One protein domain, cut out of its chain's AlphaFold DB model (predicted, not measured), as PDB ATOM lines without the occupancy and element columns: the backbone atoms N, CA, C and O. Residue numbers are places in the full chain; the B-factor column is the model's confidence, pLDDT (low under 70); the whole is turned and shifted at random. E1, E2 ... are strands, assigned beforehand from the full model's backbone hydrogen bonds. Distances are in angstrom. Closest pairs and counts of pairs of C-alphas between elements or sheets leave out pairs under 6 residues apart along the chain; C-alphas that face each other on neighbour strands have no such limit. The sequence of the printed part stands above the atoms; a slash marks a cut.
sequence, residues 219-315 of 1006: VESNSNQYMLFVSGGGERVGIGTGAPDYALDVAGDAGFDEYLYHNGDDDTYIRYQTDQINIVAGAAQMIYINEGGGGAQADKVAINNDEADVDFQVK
ATOM      1  N   VAL A 219      -7.727 -28.023-120.500       95.12
ATOM      2  CA  VAL A 219      -8.255 -28.771-119.357       95.12
ATOM      3  C   VAL A 219      -9.310 -27.901-118.674       95.12
ATOM      4  O   VAL A 219      -9.017 -26.786-118.239       95.12
ATOM      5  N   GLU A 220     -10.539 -28.409-118.593       94.88
ATOM      6  CA  GLU A 220     -11.683 -27.708-117.999       94.88
ATOM      7  C   GLU A 220     -11.944 -28.203-116.561       94.88
ATOM      8  O   GLU A 220     -11.660 -29.353-116.221       94.88
ATOM      9  N   SER A 221     -12.505 -27.343-115.709       94.44
ATOM     10  CA  SER A 221     -13.055 -27.695-114.392       94.44
ATOM     11  C   SER A 221     -14.583 -27.547-114.382       94.44
ATOM     12  O   SER A 221     -15.173 -27.083-115.354       94.44
ATOM     13  N   ASN A 222     -15.239 -27.879-113.263       91.94
ATOM     14  CA  ASN A 222     -16.697 -27.751-113.096       91.94
ATOM     15  C   ASN A 222     -17.263 -26.346-113.406       91.94
ATOM     16  O   ASN A 222     -18.466 -26.216-113.622       91.94
ATOM     17  N   SER A 223     -16.431 -25.299-113.358       93.94
ATOM     18  CA  SER A 223     -16.842 -23.902-113.557       93.94
ATOM     19  C   SER A 223     -15.865 -23.049-114.375       93.94
ATOM     20  O   SER A 223     -16.231 -21.938-114.749       93.94
ATOM     21  N   ASN A 224     -14.652 -23.532-114.677       94.19
ATOM     22  CA  ASN A 224     -13.687 -22.804-115.503       94.19
ATOM     23  C   ASN A 224     -13.245 -23.644-116.711       94.19
ATOM     24  O   ASN A 224     -12.558 -24.656-116.574       94.19
ATOM     25  N   GLN A 225     -13.607 -23.169-117.902       96.44
ATOM     26  CA  GLN A 225     -13.248 -23.753-119.194       96.44
ATOM     27  C   GLN A 225     -11.734 -23.706-119.497       96.44
ATOM     28  O   GLN A 225     -11.256 -24.437-120.354       96.44
ATOM     29  N   TYR A 226     -10.964 -22.874-118.801       96.69
ATOM     30  CA  TYR A 226      -9.551 -22.621-119.081       96.69
ATOM     31  C   TYR A 226      -8.678 -22.832-117.836       96.69
ATOM     32  O   TYR A 226      -7.741 -22.079-117.597       96.69
ATOM     33  N   MET A 227      -8.987 -23.847-117.016       97.06
ATOM     34  CA  MET A 227      -8.230 -24.151-115.789       97.06
ATOM     35  C   MET A 227      -6.737 -24.382-116.084       97.06
ATOM     36  O   MET A 227      -5.884 -23.827-115.400       97.06
ATOM     37  N   LEU A 228      -6.439 -25.121-117.155       96.88
ATOM     38  CA  LEU A 228      -5.157 -25.056-117.859       96.88
ATOM     39  C   LEU A 228      -5.446 -24.945-119.357       96.88
ATOM     40  O   LEU A 228      -6.180 -25.762-119.917       96.88
ATOM     41  N   PHE A 229      -4.856 -23.954-120.007       96.94
ATOM     42  CA  PHE A 229      -4.981 -23.707-121.435       96.94
ATOM     43  C   PHE A 229      -3.600 -23.478-122.047       96.94
ATOM     44  O   PHE A 229      -2.772 -22.771-121.484       96.94
ATOM     45  N   VAL A 230      -3.346 -24.062-123.213       96.25
ATOM     46  CA  VAL A 230      -2.171 -23.768-124.036       96.25
ATOM     47  C   VAL A 230      -2.690 -23.276-125.372       96.25
ATOM     48  O   VAL A 230      -3.326 -24.045-126.096       96.25
ATOM     49  N   SER A 231      -2.436 -22.007-125.689       94.25
ATOM     50  CA  SER A 231      -2.803 -21.449-126.984       94.25
ATOM     51  C   SER A 231      -1.778 -21.880-128.026       94.25
ATOM     52  O   SER A 231      -0.639 -21.404-128.028       94.25
ATOM     53  N   GLY A 232      -2.180 -22.789-128.912       92.44
ATOM     54  CA  GLY A 232      -1.301 -23.393-129.909       92.44
ATOM     55  C   GLY A 232      -0.880 -22.410-130.996       92.44
ATOM     56  O   GLY A 232       0.233 -22.509-131.503       92.44
ATOM     57  N   GLY A 233      -1.751 -21.456-131.340       91.25
ATOM     58  CA  GLY A 233      -1.451 -20.362-132.272       91.25
ATOM     59  C   GLY A 233      -0.895 -19.092-131.615       91.25
ATOM     60  O   GLY A 233      -0.414 -18.214-132.326       91.25
ATOM     61  N   GLY A 234      -0.980 -18.974-130.284       92.38
ATOM     62  CA  GLY A 234      -0.483 -17.823-129.523       92.38
ATOM     63  C   GLY A 234       0.898 -18.015-128.887       92.38
ATOM     64  O   GLY A 234       1.488 -17.022-128.470       92.38
ATOM     65  N   GLU A 235       1.389 -19.261-128.812       93.50
ATOM     66  CA  GLU A 235       2.639 -19.679-128.144       93.50
ATOM     67  C   GLU A 235       2.666 -19.366-126.630       93.50
ATOM     68  O   GLU A 235       3.673 -18.919-126.081       93.50
ATOM     69  N   ARG A 236       1.532 -19.572-125.938       96.25
ATOM     70  CA  ARG A 236       1.313 -19.147-124.536       96.25
ATOM     71  C   ARG A 236       0.571 -20.178-123.693       96.25
ATOM     72  O   ARG A 236      -0.261 -20.924-124.213       96.25
ATOM     73  N   VAL A 237       0.797 -20.144-122.382       97.75
ATOM     74  CA  VAL A 237       0.060 -20.915-121.371       97.75
ATOM     75  C   VAL A 237      -0.803 -19.976-120.527       97.75
ATOM     76  O   VAL A 237      -0.304 -19.002-119.974       97.75
ATOM     77  N   GLY A 238      -2.093 -20.281-120.409       97.69
ATOM     78  CA  GLY A 238      -3.032 -19.615-119.511       97.69
ATOM     79  C   GLY A 238      -3.475 -20.542-118.379       97.69
ATOM     80  O   GLY A 238      -3.870 -21.683-118.620       97.69
ATOM     81  N   ILE A 239      -3.449 -20.039-117.148       97.88
ATOM     82  CA  ILE A 239      -4.080 -20.646-115.975       97.88
ATOM     83  C   ILE A 239      -5.296 -19.793-115.625       97.88
ATOM     84  O   ILE A 239      -5.184 -18.605-115.332       97.88
ATOM     85  N   GLY A 240      -6.484 -20.378-115.720       97.00
ATOM     86  CA  GLY A 240      -7.757 -19.693-115.506       97.00
ATOM     87  C   GLY A 240      -8.235 -18.787-116.653       97.00
ATOM     88  O   GLY A 240      -9.402 -18.393-116.625       97.00
ATOM     89  N   THR A 241      -7.397 -18.494-117.659       96.62
ATOM     90  CA  THR A 241      -7.705 -17.630-118.820       96.62
ATOM     91  C   THR A 241      -7.585 -18.356-120.162       96.62
ATOM     92  O   THR A 241      -6.650 -19.120-120.400       96.62
ATOM     93  N   GLY A 242      -8.533 -18.081-121.064       96.25
ATOM     94  CA  GLY A 242      -8.516 -18.529-122.463       96.25
ATOM     95  C   GLY A 242      -7.864 -17.548-123.440       96.25
ATOM     96  O   GLY A 242      -7.816 -17.823-124.636       96.25
ATOM     97  N   ALA A 243      -7.385 -16.407-122.950       95.62
ATOM     98  CA  ALA A 243      -6.690 -15.387-123.727       95.62
ATOM     99  C   ALA A 243      -5.485 -14.878-122.915       95.62
ATOM    100  O   ALA A 243      -5.565 -13.796-122.340       95.62
ATOM    101  N   PRO A 244      -4.409 -15.680-122.788       97.69
ATOM    102  CA  PRO A 244      -3.227 -15.289-122.026       97.69
ATOM    103  C   PRO A 244      -2.499 -14.110-122.690       97.69
ATOM    104  O   PRO A 244      -2.145 -14.189-123.872       97.69
ATOM    105  N   ASP A 245      -2.235 -13.037-121.944       96.19
ATOM    106  CA  ASP A 245      -1.516 -11.852-122.444       96.19
ATOM    107  C   ASP A 245       0.010 -12.068-122.505       96.19
ATOM    108  O   ASP A 245       0.685 -11.527-123.388       96.19
ATOM    109  N   TYR A 246       0.540 -12.923-121.626       96.69
ATOM    110  CA  TYR A 246       1.965 -13.249-121.492       96.69
ATOM    111  C   TYR A 246       2.266 -14.719-121.845       96.69
ATOM    112  O   TYR A 246       1.360 -15.518-122.071       96.69
ATOM    113  N   ALA A 247       3.555 -15.087-121.905       96.06
ATOM    114  CA  ALA A 247       4.008 -16.458-122.194       96.06
ATOM    115  C   ALA A 247       3.474 -17.492-121.181       96.06
ATOM    116  O   ALA A 247       3.078 -18.593-121.564       96.06
ATOM    117  N   LEU A 248       3.418 -17.096-119.908       96.81
ATOM    118  CA  LEU A 248       2.597 -17.700-118.866       96.81
ATOM    119  C   LEU A 248       1.729 -16.584-118.280       96.81
ATOM    120  O   LEU A 248       2.260 -15.546-117.895       96.81
ATOM    121  N   ASP A 249       0.422 -16.807-118.212       98.06
ATOM    122  CA  ASP A 249      -0.552 -15.884-117.633       98.06
ATOM    123  C   ASP A 249      -1.427 -16.621-116.609       98.06
ATOM    124  O   ASP A 249      -1.836 -17.763-116.841       98.06
ATOM    125  N   VAL A 250      -1.704 -15.984-115.472       97.62
ATOM    126  CA  VAL A 250      -2.478 -16.551-114.360       97.62
ATOM    127  C   VAL A 250      -3.590 -15.572-114.003       97.62
ATOM    128  O   VAL A 250      -3.355 -14.534-113.392       97.62
ATOM    129  N   ALA A 251      -4.823 -15.913-114.370       95.75
ATOM    130  CA  ALA A 251      -6.003 -15.109-114.070       95.75
ATOM    131  C   ALA A 251      -6.487 -15.362-112.633       95.75
ATOM    132  O   ALA A 251      -7.491 -16.038-112.399       95.75
ATOM    133  N   GLY A 252      -5.735 -14.827-111.673       94.44
ATOM    134  CA  GLY A 252      -5.944 -14.980-110.237       94.44
ATOM    135  C   GLY A 252      -4.620 -14.876-109.482       94.44
ATOM    136  O   GLY A 252      -3.643 -14.341-110.001       94.44
ATOM    137  N   ASP A 253      -4.584 -15.414-108.267       95.88
ATOM    138  CA  ASP A 253      -3.367 -15.458-107.457       95.88
ATOM    139  C   ASP A 253      -2.438 -16.604-107.897       95.88
ATOM    140  O   ASP A 253      -2.893 -17.708-108.212       95.88
ATOM    141  N   ALA A 254      -1.125 -16.362-107.872       95.81
ATOM    142  CA  ALA A 254      -0.094 -17.368-108.118       95.81
ATOM    143  C   ALA A 254       0.701 -17.636-106.829       95.81
ATOM    144  O   ALA A 254       1.282 -16.719-106.250       95.81
ATOM    145  N   GLY A 255       0.724 -18.894-106.381       95.44
ATOM    146  CA  GLY A 255       1.528 -19.331-105.238       95.44
ATOM    147  C   GLY A 255       2.947 -19.722-105.654       95.44
ATOM    148  O   GLY A 255       3.128 -20.396-106.667       95.44
ATOM    149  N   PHE A 256       3.937 -19.334-104.848       95.00
ATOM    150  CA  PHE A 256       5.346 -19.691-105.017       95.00
ATOM    151  C   PHE A 256       5.889 -20.215-103.685       95.00
ATOM    152  O   PHE A 256       5.814 -19.506-102.684       95.00
ATOM    153  N   ASP A 257       6.439 -21.433-103.672       95.00
ATOM    154  CA  ASP A 257       6.941 -22.056-102.437       95.00
ATOM    155  C   ASP A 257       8.242 -21.410-101.931       95.00
ATOM    156  O   ASP A 257       8.455 -21.336-100.723       95.00
ATOM    157  N   GLU A 258       9.126 -20.964-102.840       96.88
ATOM    158  CA  GLU A 258      10.417 -20.380-102.442       96.88
ATOM    159  C   GLU A 258      11.016 -19.341-103.411       96.88
ATOM    160  O   GLU A 258      11.498 -18.326-102.935       96.88
ATOM    161  N   TYR A 259      11.010 -19.520-104.743       97.06
ATOM    162  CA  TYR A 259      11.764 -18.624-105.653       97.06
ATOM    163  C   TYR A 259      11.018 -18.164-106.913       97.06
ATOM    164  O   TYR A 259      10.247 -18.913-107.514       97.06
ATOM    165  N   LEU A 260      11.393 -16.969-107.381       97.12
ATOM    166  CA  LEU A 260      11.208 -16.458-108.740       97.12
ATOM    167  C   LEU A 260      12.576 -16.011-109.295       97.12
ATOM    168  O   LEU A 260      13.131 -15.013-108.839       97.12
ATOM    169  N   TYR A 261      13.122 -16.750-110.266       96.62
ATOM    170  CA  TYR A 261      14.468 -16.540-110.829       96.62
ATOM    171  C   TYR A 261      14.478 -15.708-112.118       96.62
ATOM    172  O   TYR A 261      13.561 -15.804-112.938       96.62
ATOM    173  N   HIS A 262      15.579 -14.991-112.367       96.62
ATOM    174  CA  HIS A 262      15.923 -14.512-113.703       96.62
ATOM    175  C   HIS A 262      16.579 -15.644-114.516       96.62
ATOM    176  O   HIS A 262      17.715 -16.040-114.271       96.62
ATOM    177  N   ASN A 263      15.887 -16.174-115.528       95.00
ATOM    178  CA  ASN A 263      16.437 -17.251-116.362       95.00
ATOM    179  C   ASN A 263      17.757 -16.836-117.040       95.00
ATOM    180  O   ASN A 263      17.806 -15.831-117.751       95.00
ATOM    181  N   GLY A 264      18.808 -17.642-116.856       96.62
ATOM    182  CA  GLY A 264      20.147 -17.377-117.391       96.62
ATOM    183  C   GLY A 264      21.012 -16.436-116.544       96.62
ATOM    184  O   GLY A 264      22.087 -16.065-117.007       96.62
ATOM    185  N   ASP A 265      20.558 -16.067-115.343       97.69
ATOM    186  CA  ASP A 265      21.320 -15.298-114.357       97.69
ATOM    187  C   ASP A 265      21.132 -15.919-112.959       97.69
ATOM    188  O   ASP A 265      20.161 -15.639-112.256       97.69
ATOM    189  N   ASP A 266      22.032 -16.840-112.595       95.38
ATOM    190  CA  ASP A 266      21.871 -17.752-111.449       95.38
ATOM    191  C   ASP A 266      21.830 -17.039-110.078       95.38
ATOM    192  O   ASP A 266      21.400 -17.643-109.093       95.38
ATOM    193  N   ASP A 267      22.265 -15.774-109.998       96.19
ATOM    194  CA  ASP A 267      22.345 -14.995-108.754       96.19
ATOM    195  C   ASP A 267      21.377 -13.792-108.666       96.19
ATOM    196  O   ASP A 267      21.436 -13.018-107.704       96.19
ATOM    197  N   THR A 268      20.419 -13.696-109.602       97.69
ATOM    198  CA  THR A 268      19.319 -12.713-109.579       97.69
ATOM    199  C   THR A 268      17.958 -13.392-109.395       97.69
ATOM    200  O   THR A 268      17.461 -14.105-110.274       97.69
ATOM    201  N   TYR A 269      17.308 -13.147-108.253       98.12
ATOM    202  CA  TYR A 269      16.020 -13.753-107.895       98.12
ATOM    203  C   TYR A 269      15.250 -12.973-106.818       98.12
ATOM    204  O   TYR A 269      15.807 -12.189-106.050       98.12
ATOM    205  N   ILE A 270      13.951 -13.257-106.708       98.25
ATOM    206  CA  ILE A 270      13.160 -12.992-105.500       98.25
ATOM    207  C   ILE A 270      12.970 -14.321-104.767       98.25
ATOM    208  O   ILE A 270      12.597 -15.317-105.387       98.25
ATOM    209  N   ARG A 271      13.227 -14.340-103.456       97.31
ATOM    210  CA  ARG A 271      13.008 -15.495-102.579       97.31
ATOM    211  C   ARG A 271      11.944 -15.185-101.530       97.31
ATOM    212  O   ARG A 271      11.975 -14.129-100.904       97.31
ATOM    213  N   TYR A 272      11.058 -16.143-101.316       96.62
ATOM    214  CA  TYR A 272      10.053 -16.199-100.268       96.62
ATOM    215  C   TYR A 272      10.465 -17.279 -99.266       96.62
ATOM    216  O   TYR A 272      10.911 -18.360 -99.642       96.62
ATOM    217  N   GLN A 273      10.341 -16.982 -97.982       94.00
ATOM    218  CA  GLN A 273      10.565 -17.904 -96.873       94.00
ATOM    219  C   GLN A 273       9.502 -17.614 -95.800       94.00
ATOM    220  O   GLN A 273       8.770 -16.628 -95.904       94.00
ATOM    221  N   THR A 274       9.398 -18.446 -94.761       92.00
ATOM    222  CA  THR A 274       8.503 -18.158 -93.627       92.00
ATOM    223  C   THR A 274       8.824 -16.779 -93.052       92.00
ATOM    224  O   THR A 274       9.956 -16.535 -92.637       92.00
ATOM    225  N   ASP A 275       7.827 -15.893 -93.075       90.88
ATOM    226  CA  ASP A 275       7.853 -14.526 -92.542       90.88
ATOM    227  C   ASP A 275       8.972 -13.628 -93.138       90.88
ATOM    228  O   ASP A 275       9.356 -12.601 -92.574       90.88
ATOM    229  N   GLN A 276       9.503 -14.004 -94.313       93.62
ATOM    230  CA  GLN A 276      10.698 -13.416 -94.931       93.62
ATOM    231  C   GLN A 276      10.576 -13.297 -96.462       93.62
ATOM    232  O   GLN A 276      10.148 -14.228 -97.144       93.62
ATOM    233  N   ILE A 277      11.015 -12.166 -97.025       96.69
ATOM    234  CA  ILE A 277      11.103 -11.935 -98.480       96.69
ATOM    235  C   ILE A 277      12.445 -11.275 -98.800       96.69
ATOM    236  O   ILE A 277      12.841 -10.316 -98.144       96.69
ATOM    237  N   ASN A 278      13.139 -11.757 -99.825       96.25
ATOM    238  CA  ASN A 278      14.477 -11.309-100.188       96.25
ATOM    239  C   ASN A 278      14.567 -11.027-101.691       96.25
ATOM    240  O   ASN A 278      14.157 -11.860-102.496       96.25
ATOM    241  N   ILE A 279      15.098  -9.867-102.070       97.38
ATOM    242  CA  ILE A 279      15.313  -9.456-103.460       97.38
ATOM    243  C   ILE A 279      16.822  -9.375-103.685       97.38
ATOM    244  O   ILE A 279      17.495  -8.512-103.116       97.38
ATOM    245  N   VAL A 280      17.333 -10.287-104.512       97.19
ATOM    246  CA  VAL A 280      18.762 -10.521-104.744       97.19
ATOM    247  C   VAL A 280      19.100 -10.256-106.210       97.19
ATOM    248  O   VAL A 280      18.334 -10.624-107.101       97.19
ATOM    249  N   ALA A 281      20.239  -9.612-106.453       96.25
ATOM    250  CA  ALA A 281      20.838  -9.462-107.779       96.25
ATOM    251  C   ALA A 281      22.360  -9.346-107.643       96.25
ATOM    252  O   ALA A 281      22.833  -8.688-106.711       96.25
ATOM    253  N   GLY A 282      23.141  -9.956-108.538       94.50
ATOM    254  CA  GLY A 282      24.605  -9.960-108.410       94.50
ATOM    255  C   GLY A 282      25.080 -10.661-107.131       94.50
ATOM    256  O   GLY A 282      26.046 -10.212-106.513       94.50
ATOM    257  N   ALA A 283      24.338 -11.680-106.682       93.62
ATOM    258  CA  ALA A 283      24.496 -12.388-105.409       93.62
ATOM    259  C   ALA A 283      24.365 -11.537-104.120       93.62
ATOM    260  O   ALA A 283      24.700 -12.038-103.047       93.62
ATOM    261  N   ALA A 284      23.865 -10.295-104.189       94.50
ATOM    262  CA  ALA A 284      23.709  -9.408-103.029       94.50
ATOM    263  C   ALA A 284      22.235  -9.137-102.663       94.50
ATOM    264  O   ALA A 284      21.405  -8.847-103.528       94.50
ATOM    265  N   GLN A 285      21.919  -9.182-101.365       94.81
ATOM    266  CA  GLN A 285      20.614  -8.897-100.759       94.81
ATOM    267  C   GLN A 285      20.293  -7.394-100.808       94.81
ATOM    268  O   GLN A 285      20.495  -6.649 -99.840       94.81
ATOM    269  N   MET A 286      19.769  -6.952-101.953       95.69
ATOM    270  CA  MET A 286      19.392  -5.560-102.215       95.69
ATOM    271  C   MET A 286      18.292  -5.088-101.259       95.69
ATOM    272  O   MET A 286      18.405  -4.007-100.680       95.69
ATOM    273  N   ILE A 287      17.243  -5.902-101.076       96.31
ATOM    274  CA  ILE A 287      16.134  -5.639-100.148       96.31
ATOM    275  C   ILE A 287      15.785  -6.931 -99.409       96.31
ATOM    276  O   ILE A 287      15.368  -7.908-100.028       96.31
ATOM    277  N   TYR A 288      15.899  -6.910 -98.084       95.06
ATOM    278  CA  TYR A 288      15.558  -8.014 -97.188       95.06
ATOM    279  C   TYR A 288      14.424  -7.592 -96.245       95.06
ATOM    280  O   TYR A 288      14.562  -6.643 -95.472       95.06
ATOM    281  N   ILE A 289      13.299  -8.296 -96.308       95.25
ATOM    282  CA  ILE A 289      12.097  -8.091 -95.496       95.25
ATOM    283  C   ILE A 289      11.972  -9.276 -94.539       95.25
ATOM    284  O   ILE A 289      12.110 -10.424 -94.956       95.25
ATOM    285  N   ASN A 290      11.716  -9.001 -93.263       92.31
ATOM    286  CA  ASN A 290      11.645 -10.011 -92.210       92.31
ATOM    287  C   ASN A 290      10.690  -9.546 -91.110       92.31
ATOM    288  O   ASN A 290      11.038  -8.626 -90.369       92.31
ATOM    289  N   GLU A 291       9.547 -10.209 -90.969       89.81
ATOM    290  CA  GLU A 291       8.761 -10.247 -89.729       89.81
ATOM    291  C   GLU A 291       9.458 -11.215 -88.752       89.81
ATOM    292  O   GLU A 291      10.081 -12.194 -89.171       89.81
ATOM    293  N   GLY A 292       9.484 -10.910 -87.452       79.19
ATOM    294  CA  GLY A 292      10.314 -11.694 -86.536       79.19
ATOM    295  C   GLY A 292      10.150 -11.406 -85.048       79.19
ATOM    296  O   GLY A 292       9.874 -10.292 -84.616       79.19
ATOM    297  N   GLY A 293      10.383 -12.446 -84.239       68.06
ATOM    298  CA  GLY A 293      10.045 -12.524 -82.807       68.06
ATOM    299  C   GLY A 293      10.764 -11.571 -81.834       68.06
ATOM    300  O   GLY A 293      10.729 -11.817 -80.627       68.06
ATOM    301  N   GLY A 294      11.401 -10.502 -82.320       67.38
ATOM    302  CA  GLY A 294      11.905  -9.387 -81.515       67.38
ATOM    303  C   GLY A 294      13.430  -9.212 -81.484       67.38
ATOM    304  O   GLY A 294      14.211 -10.022 -81.982       67.38
ATOM    305  N   GLY A 295      13.871  -8.110 -80.868       66.31
ATOM    306  CA  GLY A 295      15.288  -7.733 -80.776       66.31
ATOM    307  C   GLY A 295      15.838  -7.162 -82.089       66.31
ATOM    308  O   GLY A 295      15.123  -6.490 -82.825       66.31
ATOM    309  N   ALA A 296      17.105  -7.443 -82.411       56.97
ATOM    310  CA  ALA A 296      17.738  -7.021 -83.674       56.97
ATOM    311  C   ALA A 296      17.184  -7.741 -84.932       56.97
ATOM    312  O   ALA A 296      17.625  -7.482 -86.053       56.97
ATOM    313  N   GLN A 297      16.228  -8.653 -84.732       59.06
ATOM    314  CA  GLN A 297      15.476  -9.388 -85.751       59.06
ATOM    315  C   GLN A 297      13.959  -9.138 -85.616       59.06
ATOM    316  O   GLN A 297      13.157  -9.960 -86.051       59.06
ATOM    317  N   ALA A 298      13.568  -8.021 -84.991       72.44
ATOM    318  CA  ALA A 298      12.206  -7.500 -85.073       72.44
ATOM    319  C   ALA A 298      11.853  -7.077 -86.511       72.44
ATOM    320  O   ALA A 298      12.743  -6.896 -87.348       72.44
ATOM    321  N   ASP A 299      10.556  -6.888 -86.749       88.44
ATOM    322  CA  ASP A 299       9.948  -6.571 -88.044       88.44
ATOM    323  C   ASP A 299      10.683  -5.438 -88.776       88.44
ATOM    324  O   ASP A 299      10.670  -4.278 -88.351       88.44
ATOM    325  N   LYS A 300      11.365  -5.778 -89.877       89.94
ATOM    326  CA  LYS A 300      12.253  -4.852 -90.589       89.94
ATOM    327  C   LYS A 300      12.222  -5.022 -92.103       89.94
ATOM    328  O   LYS A 300      12.081  -6.124 -92.630       89.94
ATOM    329  N   VAL A 301      12.486  -3.908 -92.782       93.19
ATOM    330  CA  VAL A 301      13.002  -3.873 -94.153       93.19
ATOM    331  C   VAL A 301      14.433  -3.354 -94.071       93.19
ATOM    332  O   VAL A 301      14.657  -2.220 -93.650       93.19
ATOM    333  N   ALA A 302      15.399  -4.186 -94.442       92.12
ATOM    334  CA  ALA A 302      16.801  -3.818 -94.568       92.12
ATOM    335  C   ALA A 302      17.149  -3.646 -96.050       92.12
ATOM    336  O   ALA A 302      16.876  -4.522 -96.868       92.12
ATOM    337  N   ILE A 303      17.773  -2.519 -96.386       93.88
ATOM    338  CA  ILE A 303      18.504  -2.355 -97.646       93.88
ATOM    339  C   ILE A 303      19.945  -2.786 -97.376       93.88
ATOM    340  O   ILE A 303      20.451  -2.488 -96.294       93.88
ATOM    341  N   ASN A 304      20.598  -3.451 -98.334       92.19
ATOM    342  CA  ASN A 304      21.993  -3.894 -98.201       92.19
ATOM    343  C   ASN A 304      22.230  -4.807 -96.974       92.19
ATOM    344  O   ASN A 304      23.054  -4.530 -96.102       92.19
ATOM    345  N   ASN A 305      21.468  -5.900 -96.875       92.62
ATOM    346  CA  ASN A 305      21.492  -6.775 -95.693       92.62
ATOM    347  C   ASN A 305      22.751  -7.673 -95.603       92.62
ATOM    348  O   ASN A 305      22.963  -8.298 -94.568       92.62
ATOM    349  N   ASP A 306      23.590  -7.710 -96.646       91.62
ATOM    350  CA  ASP A 306      24.886  -8.419 -96.665       91.62
ATOM    351  C   ASP A 306      26.089  -7.564 -96.220       91.62
ATOM    352  O   ASP A 306      27.216  -8.051 -96.254       91.62
ATOM    353  N   GLU A 307      25.883  -6.294 -95.844       89.88
ATOM    354  CA  GLU A 307      26.974  -5.337 -95.559       89.88
ATOM    355  C   GLU A 307      27.921  -5.118 -96.770       89.88
ATOM    356  O   GLU A 307      29.113  -4.844 -96.626       89.88
ATOM    357  N   ALA A 308      27.377  -5.227 -97.989       89.44
ATOM    358  CA  ALA A 308      28.075  -5.013 -99.257       89.44
ATOM    359  C   ALA A 308      28.192  -3.511 -99.616       89.44
ATOM    360  O   ALA A 308      27.748  -2.634 -98.876       89.44
ATOM    361  N   ASP A 309      28.758  -3.181-100.781       91.56
ATOM    362  CA  ASP A 309      28.808  -1.797-101.290       91.56
ATOM    363  C   ASP A 309      27.533  -1.445-102.088       91.56
ATOM    364  O   ASP A 309      27.560  -1.232-103.301       91.56
ATOM    365  N   VAL A 310      26.378  -1.477-101.409       93.75
ATOM    366  CA  VAL A 310      25.056  -1.204-102.002       93.75
ATOM    367  C   VAL A 310      24.468   0.082-101.418       93.75
ATOM    368  O   VAL A 310      23.967   0.122-100.292       93.75
ATOM    369  N   ASP A 311      24.504   1.140-102.227       93.62
ATOM    370  CA  ASP A 311      24.002   2.469-101.879       93.62
ATOM    371  C   ASP A 311      22.489   2.611-102.120       93.62
ATOM    372  O   ASP A 311      22.015   2.603-103.260       93.62
ATOM    373  N   PHE A 312      21.724   2.863-101.056       94.88
ATOM    374  CA  PHE A 312      20.331   3.289-101.161       94.88
ATOM    375  C   PHE A 312      20.259   4.725-101.699       94.88
ATOM    376  O   PHE A 312      20.790   5.642-101.072       94.88
ATOM    377  N   GLN A 313      19.584   4.951-102.832       95.00
ATOM    378  CA  GLN A 313      19.469   6.270-103.470       95.00
ATOM    379  C   GLN A 313      18.009   6.644-103.765       95.00
ATOM    380  O   GLN A 313      17.329   5.990-104.552       95.00
ATOM    381  N   VAL A 314      17.559   7.776-103.218       96.12
ATOM    382  CA  VAL A 314      16.310   8.447-103.599       96.12
ATOM    383  C   VAL A 314      16.647   9.606-104.535       96.12
ATOM    384  O   VAL A 314      17.386  10.522-104.161       96.12
ATOM    385  N   LYS A 315      16.093   9.585-105.752       94.94
ATOM    386  CA  LYS A 315      16.356  10.588-106.796       94.94
ATOM    387  C   LYS A 315      15.192  11.572-106.923       94.94
ATOM    388  O   LYS A 315      14.054  11.163-107.129       94.94
TER     389      LYS A 315
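What this domain is: This is residues 219 to 315 of the 1006 residues of an uncharacterized protein of Candidatus Pacearchaeota archaeon (UniProt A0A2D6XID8). Little regular structure is here: a five-strand meander E4 E5 E6 E7 E8, each strand the antiparallel neighbour of the one before, and a small mixed sheet E1 E2 E3 sit apart, joined by residues 251 to 258. The 97 printed residues, all strand by class, hold 36 in eight named strands, E1 to E8 in chain order. The whole is only just loose, close to extended (radius of gyration of the C-alphas 18.6 A), spanning 50 by 31 by 27 A.

Where its parts are: Find C-alpha 259 at (11.764, -18.624, -105.653), where E4, residues 259 to 261, begins; then come E5, residues 269 to 273, E6, residues 276 to 281 and 16.8 A long, E7, residues 284 to 290 and 16.2 A long, and E8, residues 300 to 303, which ends at C-alpha 303 at (18.504, -2.355, -97.646). Earlier lie E1 (228 to 231), E2 (236 to 239) and E3 (248 to 250).

How they stand to each other: In hairpin E6 and E7, at 168 degrees, look for N 279 and O 287, 2.8 A. Antiparallel E1 and E2, a hairpin, have N 229 and O 238 at 2.8 A; parallel E2 and E3 have N 239 and O 249 at 2.8 A. E3 and E4 are apart.

The domain as a whole: The farthest C-alphas, Gly 233 and Gly 295, are 55.6 A apart. The printed part has no cut; residues 293 to 297 are under 70 in pLDDT.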